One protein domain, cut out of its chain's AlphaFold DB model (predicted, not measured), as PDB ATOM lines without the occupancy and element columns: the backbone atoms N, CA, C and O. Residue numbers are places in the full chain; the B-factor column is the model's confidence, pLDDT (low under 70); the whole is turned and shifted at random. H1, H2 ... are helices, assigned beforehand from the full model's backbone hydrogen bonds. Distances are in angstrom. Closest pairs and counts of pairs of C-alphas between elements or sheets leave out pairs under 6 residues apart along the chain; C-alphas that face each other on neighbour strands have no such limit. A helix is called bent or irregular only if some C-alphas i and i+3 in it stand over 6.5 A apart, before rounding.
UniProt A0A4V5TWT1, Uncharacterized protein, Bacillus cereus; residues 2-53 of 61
ATOM      1  N   LEU A   2      12.936   6.181 -39.314       78.69
ATOM      2  CA  LEU A   2      11.683   5.819 -40.000       78.69
ATOM      3  C   LEU A   2      10.431   5.842 -39.100       78.69
ATOM      4  O   LEU A   2       9.462   6.503 -39.436       78.69
ATOM      5  N   ALA A   3      10.475   5.231 -37.910       90.38
ATOM      6  CA  ALA A   3       9.311   5.180 -37.011       90.38
ATOM      7  C   ALA A   3       8.798   6.567 -36.566       90.38
ATOM      8  O   ALA A   3       7.595   6.775 -36.440       90.38
ATOM      9  N   LYS A   4       9.702   7.539 -36.368       94.19
ATOM     10  CA  LYS A   4       9.321   8.924 -36.036       94.19
ATOM     11  C   LYS A   4       8.626   9.610 -37.214       94.19
ATOM     12  O   LYS A   4       7.694  10.375 -37.000       94.19
ATOM     13  N   PHE A   5       9.076   9.327 -38.437       94.69
ATOM     14  CA  PHE A   5       8.455   9.838 -39.653       94.69
ATOM     15  C   PHE A   5       7.076   9.208 -39.881       94.69
ATOM     16  O   PHE A   5       6.110   9.936 -40.071       94.69
ATOM     17  N   SER A   6       6.945   7.886 -39.743       96.38
ATOM     18  CA  SER A   6       5.649   7.201 -39.829       96.38
ATOM     19  C   SER A   6       4.649   7.726 -38.799       96.38
ATOM     20  O   SER A   6       3.502   7.989 -39.139       96.38
ATOM     21  N   LEU A   7       5.083   7.955 -37.554       96.81
ATOM     22  CA  LEU A   7       4.215   8.533 -36.526       96.81
ATOM     23  C   LEU A   7       3.756   9.951 -36.885       96.81
ATOM     24  O   LEU A   7       2.646  10.341 -36.540       96.81
ATOM     25  N   ARG A   8       4.607  10.728 -37.559       96.62
ATOM     26  CA  ARG A   8       4.230  12.057 -38.031       96.62
ATOM     27  C   ARG A   8       3.143  11.976 -39.105       96.62
ATOM     28  O   ARG A   8       2.154  12.677 -38.954       96.62
ATOM     29  N   VAL A   9       3.291  11.097 -40.099       96.88
ATOM     30  CA  VAL A   9       2.262  10.868 -41.135       96.88
ATOM     31  C   VAL A   9       0.924  10.500 -40.490       96.88
ATOM     32  O   VAL A   9      -0.087  11.133 -40.767       96.88
ATOM     33  N   LEU A  10       0.927   9.569 -39.530       96.81
ATOM     34  CA  LEU A  10      -0.296   9.183 -38.816       96.81
ATOM     35  C   LEU A  10      -0.961  10.357 -38.084       96.81
ATOM     36  O   LEU A  10      -2.181  10.456 -38.078       96.81
ATOM     37  N   LYS A  11      -0.175  11.250 -37.468       97.00
ATOM     38  CA  LYS A  11      -0.706  12.442 -36.787       97.00
ATOM     39  C   LYS A  11      -1.283  13.468 -37.761       97.00
ATOM     40  O   LYS A  11      -2.252  14.137 -37.415       97.00
ATOM     41  N   GLU A  12      -0.676  13.614 -38.936       96.88
ATOM     42  CA  GLU A  12      -1.176  14.488 -40.001       96.88
ATOM     43  C   GLU A  12      -2.533  13.972 -40.519       96.88
ATOM     44  O   GLU A  12      -3.484  14.749 -40.605       96.88
ATOM     45  N   ASP A  13      -2.657  12.659 -40.743       97.69
ATOM     46  CA  ASP A  13      -3.905  12.029 -41.198       97.69
ATOM     47  C   ASP A  13      -5.006  12.036 -40.127       97.69
ATOM     48  O   ASP A  13      -6.177  12.248 -40.445       97.69
ATOM     49  N   GLN A  14      -4.643  11.827 -38.855       97.44
ATOM     50  CA  GLN A  14      -5.591  11.689 -37.743       97.44
ATOM     51  C   GLN A  14      -6.577  12.859 -37.675       97.44
ATOM     52  O   GLN A  14      -7.785  12.644 -37.612       97.44
ATOM     53  N   ILE A  15      -6.067  14.091 -37.737       96.12
ATOM     54  CA  ILE A  15      -6.890  15.301 -37.602       96.12
ATOM     55  C   ILE A  15      -7.916  15.384 -38.739       96.12
ATOM     56  O   ILE A  15      -9.071  15.744 -38.516       96.12
ATOM     57  N   ILE A  16      -7.509  15.022 -39.958       96.12
ATOM     58  CA  ILE A  16      -8.385  15.052 -41.128       96.12
ATOM     59  C   ILE A  16      -9.447  13.961 -41.031       96.12
ATOM     60  O   ILE A  16     -10.621  14.255 -41.240       96.12
ATOM     61  N   VAL A  17      -9.067  12.733 -40.674       94.56
ATOM     62  CA  VAL A  17      -9.995  11.599 -40.550       94.56
ATOM     63  C   VAL A  17     -11.026  11.839 -39.445       94.56
ATOM     64  O   VAL A  17     -12.219  11.676 -39.684       94.56
ATOM     65  N   GLU A  18     -10.592  12.267 -38.259       95.69
ATOM     66  CA  GLU A  18     -11.474  12.475 -37.102       95.69
ATOM     67  C   GLU A  18     -12.415  13.677 -37.269       95.69
ATOM     68  O   GLU A  18     -13.487  13.707 -36.667       95.69
ATOM     69  N   SER A  19     -12.059  14.649 -38.117       95.75
ATOM     70  CA  SER A  19     -12.940  15.780 -38.445       95.75
ATOM     71  C   SER A  19     -14.126  15.407 -39.345       95.75
ATOM     72  O   SER A  19     -15.048  16.207 -39.518       95.75
ATOM     73  N   GLN A  20     -14.119  14.213 -39.949       90.31
ATOM     74  CA  GLN A  20     -15.188  13.787 -40.846       90.31
ATOM     75  C   GLN A  20     -16.412  13.310 -40.059       90.31
ATOM     76  O   GLN A  20     -16.322  12.510 -39.130       90.31
ATOM     77  N   HIS A  21     -17.594  13.725 -40.513       88.69
ATOM     78  CA  HIS A  21     -18.881  13.254 -39.997       88.69
ATOM     79  C   HIS A  21     -19.703  12.609 -41.126       88.69
ATOM     80  O   HIS A  21     -20.707  13.179 -41.566       88.69
ATOM     81  N   PRO A  22     -19.262  11.454 -41.670       84.12
ATOM     82  CA  PRO A  22     -19.934  10.826 -42.797       84.12
ATOM     83  C   PRO A  22     -21.283  10.239 -42.375       84.12
ATOM     84  O   PRO A  22     -21.463   9.741 -41.263       84.12
ATOM     85  N   ARG A  23     -22.243  10.255 -43.302       87.62
ATOM     86  CA  ARG A  23     -23.493   9.503 -43.148       87.62
ATOM     87  C   ARG A  23     -23.220   7.985 -43.175       87.62
ATOM     88  O   ARG A  23     -22.177   7.559 -43.672       87.62
ATOM     89  N   PRO A  24     -24.156   7.146 -42.705       88.69
ATOM     90  CA  PRO A  24     -24.095   5.708 -42.954       88.69
ATOM     91  C   PRO A  24     -24.042   5.382 -44.457       88.69
ATOM     92  O   PRO A  24     -24.427   6.189 -45.304       88.69
ATOM     93  N   ILE A  25     -23.539   4.197 -44.807       84.94
ATOM     94  CA  ILE A  25     -23.623   3.659 -46.173       84.94
ATOM     95  C   ILE A  25     -25.007   2.983 -46.300       84.94
ATOM     96  O   ILE A  25     -25.336   2.197 -45.411       84.94
ATOM     97  N   PRO A  26     -25.800   3.237 -47.366       87.38
ATOM     98  CA  PRO A  26     -25.406   3.821 -48.653       87.38
ATOM     99  C   PRO A  26     -25.540   5.345 -48.780       87.38
ATOM    100  O   PRO A  26     -25.146   5.889 -49.812       87.38
ATOM    101  N   GLU A  27     -26.076   6.050 -47.787       90.06
ATOM    102  CA  GLU A  27     -26.372   7.485 -47.873       90.06
ATOM    103  C   GLU A  27     -25.114   8.336 -48.101       90.06
ATOM    104  O   GLU A  27     -25.143   9.253 -48.923       90.06
ATOM    105  N   ALA A  28     -23.989   8.023 -47.451       89.81
ATOM    106  CA  ALA A  28     -22.718   8.708 -47.701       89.81
ATOM    107  C   ALA A  28     -22.253   8.571 -49.157       89.81
ATOM    108  O   ALA A  28     -21.863   9.561 -49.764       89.81
ATOM    109  N   LEU A  29     -22.382   7.382 -49.759       87.81
ATOM    110  CA  LEU A  29     -21.991   7.165 -51.158       87.81
ATOM    111  C   LEU A  29     -22.826   7.983 -52.146       87.81
ATOM    112  O   LEU A  29     -22.318   8.338 -53.203       87.81
ATOM    113  N   LYS A  30     -24.090   8.271 -51.821       89.75
ATOM    114  CA  LYS A  30     -24.974   9.078 -52.674       89.75
ATOM    115  C   LYS A  30     -24.728  10.577 -52.528       89.75
ATOM    116  O   LYS A  30     -24.956  11.319 -53.473       89.75
ATOM    117  N   MET A  31     -24.340  11.010 -51.330       89.38
ATOM    118  CA  MET A  31     -24.273  12.426 -50.982       89.38
ATOM    119  C   MET A  31     -22.878  13.037 -51.125       89.38
ATOM    120  O   MET A  31     -22.770  14.253 -51.258       89.38
ATOM    121  N   GLU A  32     -21.821  12.229 -51.052       88.12
ATOM    122  CA  GLU A  32     -20.460  12.666 -51.370       88.12
ATOM    123  C   GLU A  32     -20.322  12.899 -52.887       88.12
ATOM    124  O   GLU A  32     -20.805  12.105 -53.697       88.12
ATOM    125  N   ALA A  33     -19.664  13.996 -53.272       91.12
ATOM    126  CA  ALA A  33     -19.312  14.261 -54.663       91.12
ATOM    127  C   ALA A  33     -18.000  13.539 -54.997       91.12
ATOM    128  O   ALA A  33     -16.935  13.959 -54.555       91.12
ATOM    129  N   HIS A  34     -18.092  12.455 -55.768       92.88
ATOM    130  CA  HIS A  34     -16.939  11.628 -56.133       92.88
ATOM    131  C   HIS A  34     -16.299  12.099 -57.435       92.88
ATOM    132  O   HIS A  34     -16.991  12.397 -58.412       92.88
ATOM    133  N   VAL A  35     -14.973  12.071 -57.476       96.06
ATOM    134  CA  VAL A  35     -14.173  12.206 -58.695       96.06
ATOM    135  C   VAL A  35     -13.569  10.858 -59.092       96.06
ATOM    136  O   VAL A  35     -13.671   9.861 -58.380       96.06
ATOM    137  N   HIS A  36     -12.922  10.795 -60.260       96.19
ATOM    138  CA  HIS A  36     -12.384   9.535 -60.788       96.19
ATOM    139  C   HIS A  36     -11.380   8.852 -59.840       96.19
ATOM    140  O   HIS A  36     -11.365   7.626 -59.741       96.19
ATOM    141  N   ALA A  37     -10.580   9.637 -59.110       96.50
ATOM    142  CA  ALA A  37      -9.599   9.126 -58.154       96.50
ATOM    143  C   ALA A  37     -10.234   8.348 -56.983       96.50
ATOM    144  O   ALA A  37      -9.602   7.451 -56.430       96.50
ATOM    145  N   ASP A  38     -11.505   8.608 -56.662       95.94
ATOM    146  CA  ASP A  38     -12.197   7.998 -55.520       95.94
ATOM    147  C   ASP A  38     -12.721   6.588 -55.823       95.94
ATOM    148  O   ASP A  38     -13.272   5.915 -54.950       95.94
ATOM    149  N   MET A  39     -12.563   6.099 -57.060       95.69
ATOM    150  CA  MET A  39     -13.191   4.851 -57.497       95.69
ATOM    151  C   MET A  39     -12.797   3.656 -56.614       95.69
ATOM    152  O   MET A  39     -13.644   2.816 -56.312       95.69
ATOM    153  N   ALA A  40     -11.549   3.593 -56.138       96.50
ATOM    154  CA  ALA A  40     -11.108   2.541 -55.220       96.50
ATOM    155  C   ALA A  40     -11.891   2.567 -53.891       96.50
ATOM    156  O   ALA A  40     -12.417   1.537 -53.460       96.50
ATOM    157  N   GLN A  41     -12.045   3.750 -53.286       94.75
ATOM    158  CA  GLN A  41     -12.844   3.953 -52.075       94.75
ATOM    159  C   GLN A  41     -14.316   3.593 -52.311       94.75
ATOM    160  O   GLN A  41     -14.922   2.895 -51.494       94.75
ATOM    161  N   VAL A  42     -14.896   4.035 -53.430       94.44
ATOM    162  CA  VAL A  42     -16.295   3.752 -53.781       94.44
ATOM    163  C   VAL A  42     -16.533   2.244 -53.888       94.44
ATOM    164  O   VAL A  42     -17.509   1.732 -53.334       94.44
ATOM    165  N   GLN A  43     -15.645   1.510 -54.564       95.75
ATOM    166  CA  GLN A  43     -15.769   0.057 -54.709       95.75
ATOM    167  C   GLN A  43     -15.601  -0.674 -53.375       95.75
ATOM    168  O   GLN A  43     -16.368  -1.596 -53.089       95.75
ATOM    169  N   PHE A  44     -14.657  -0.241 -52.535       95.25
ATOM    170  CA  PHE A  44     -14.496  -0.782 -51.186       95.25
ATOM    171  C   PHE A  44     -15.778  -0.615 -50.363       95.25
ATOM    172  O   PHE A  44     -16.322  -1.595 -49.859       95.25
ATOM    173  N   ARG A  45     -16.319   0.607 -50.295       93.50
ATOM    174  CA  ARG A  45     -17.533   0.920 -49.525       93.50
ATOM    175  C   ARG A  45     -18.762   0.149 -50.026       93.50
ATOM    176  O   ARG A  45     -19.570  -0.290 -49.211       93.50
ATOM    177  N   LYS A  46     -18.889  -0.081 -51.340       92.88
ATOM    178  CA  LYS A  46     -19.948  -0.936 -51.914       92.88
ATOM    179  C   LYS A  46     -19.836  -2.390 -51.450       92.88
ATOM    180  O   LYS A  46     -20.830  -2.957 -51.003       92.88
ATOM    181  N   ARG A  47     -18.639  -2.981 -51.530       94.06
ATOM    182  CA  ARG A  47     -18.400  -4.362 -51.075       94.06
ATOM    183  C   ARG A  47     -18.601  -4.500 -49.571       94.06
ATOM    184  O   ARG A  47     -19.205  -5.467 -49.126       94.06
ATOM    185  N   TRP A  48     -18.141  -3.517 -48.801       91.25
ATOM    186  CA  TRP A  48     -18.331  -3.477 -47.356       91.25
ATOM    187  C   TRP A  48     -19.814  -3.445 -46.980       91.25
ATOM    188  O   TRP A  48     -20.253  -4.217 -46.135       91.25
ATOM    189  N   PHE A  49     -20.614  -2.623 -47.662       90.25
ATOM    190  CA  PHE A  49     -22.060  -2.602 -47.454       90.25
ATOM    191  C   PHE A  49     -22.706  -3.957 -47.758       90.25
ATOM    192  O   PHE A  49     -23.466  -4.456 -46.938       90.25
ATOM    193  N   GLN A  50     -22.362  -4.586 -48.885       90.12
ATOM    194  CA  GLN A  50     -22.849  -5.932 -49.217       90.12
ATOM    195  C   GLN A  50     -22.470  -6.960 -48.145       90.12
ATOM    196  O   GLN A  50     -23.307  -7.761 -47.744       90.12
ATOM    197  N   PHE A  51     -21.231  -6.914 -47.653       88.62
ATOM    198  CA  PHE A  51     -20.770  -7.782 -46.573       88.62
ATOM    199  C   PHE A  51     -21.616  -7.606 -45.304       88.62
ATOM    200  O   PHE A  51     -22.102  -8.594 -44.761       88.62
ATOM    201  N   LEU A  52     -21.861  -6.362 -44.876       85.56
ATOM    202  CA  LEU A  52     -22.686  -6.070 -43.698       85.56
ATOM    203  C   LEU A  52     -24.142  -6.534 -43.860       85.56
ATOM    204  O   LEU A  52     -24.726  -7.026 -42.901       85.56
ATOM    205  N   GLN A  53     -24.720  -6.409 -45.058       84.75
ATOM    206  CA  GLN A  53     -26.085  -6.874 -45.337       84.75
ATOM    207  C   GLN A  53     -26.190  -8.408 -45.357       84.75
ATOM    208  O   GLN A  53     -27.197  -8.962 -44.933       84.75
TER     209      GLN A  53
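AT A GLANCE: This is residues 2 to 53 of the 61 residues of an uncharacterized protein of Bacillus cereus (UniProt A0A4V5TWT1). What shape does the backbone take? The long helix H3, with the short helix H2 near its side, makes a small loose head, and residues 2 to 21, of which 2 to 18 belong to H1, stick out from it as a free arm that makes much of the length. What is it made of? The printed part has 52 residues with three named helices, in the order H1, H2, H3 along the chain, and no named strand; its class is all helix. How spread out is it? It is loose, with a radius of gyration of the C-alphas of 14.2 A, and elongated, spanning 39 by 23 by 20 A along its three main axes.

IN THESE COORDINATES: Where is the longest helix? H3 is residues 36 to 53, from C-alpha 36 at (-12.384, 9.535, -60.788) to C-alpha 53 at (-26.085, -6.874, -45.337), 26.4 A from first to last. It is irregular: C-alphas 37 and 40 are 7.4 A apart, against about 5 A in a regular helix, and its line is a rough one. Which short helix comes before it? H2 is residues 27 to 31. Where is the remaining helix? H1 is residues 2 to 18, 24.3 A from first to last C-alpha, and begins with C-alpha 2 at (11.683, 5.819, -40.000). It is neither bent nor irregular, but only just: C-alphas 12 and 15 are 6.3 A apart.

HOW THE PARTS SIT: What is near H3? H2 is close to H3 but not clearly touching, with 2 pairs of C-alphas within 8 A; the closest C-alphas, those of Leu 29 and Val 42, are 7.1 A apart. Their centres are 11.4 A apart. Does H1 come near either? H1 is apart from H3, and it is apart from H2 as well. How complete are the helices' backbones? In H2 the O i to N i+4 pair is within hydrogen-bond range; in H1 it is 11 of 13 pairs and in H3 12 of 14.

THE WHOLE: How large is it? The two C-alphas farthest apart are those of Leu 2 and Gln 53, the first and last printed residues, at 40.2 A. Which parts stand free? Residues 2 to 21 stand free, and residues 35 to 40, of which 36 to 40 belong to H3, stand free too. How are the helices linked? The printed part has no cut; H1 to H2 is a short link of 8 residues, and H2 to H3 is a tight one of 4. Is the model's confidence low anywhere? The mean pLDDT of the printed part is 92.5, and no printed residue is under 70.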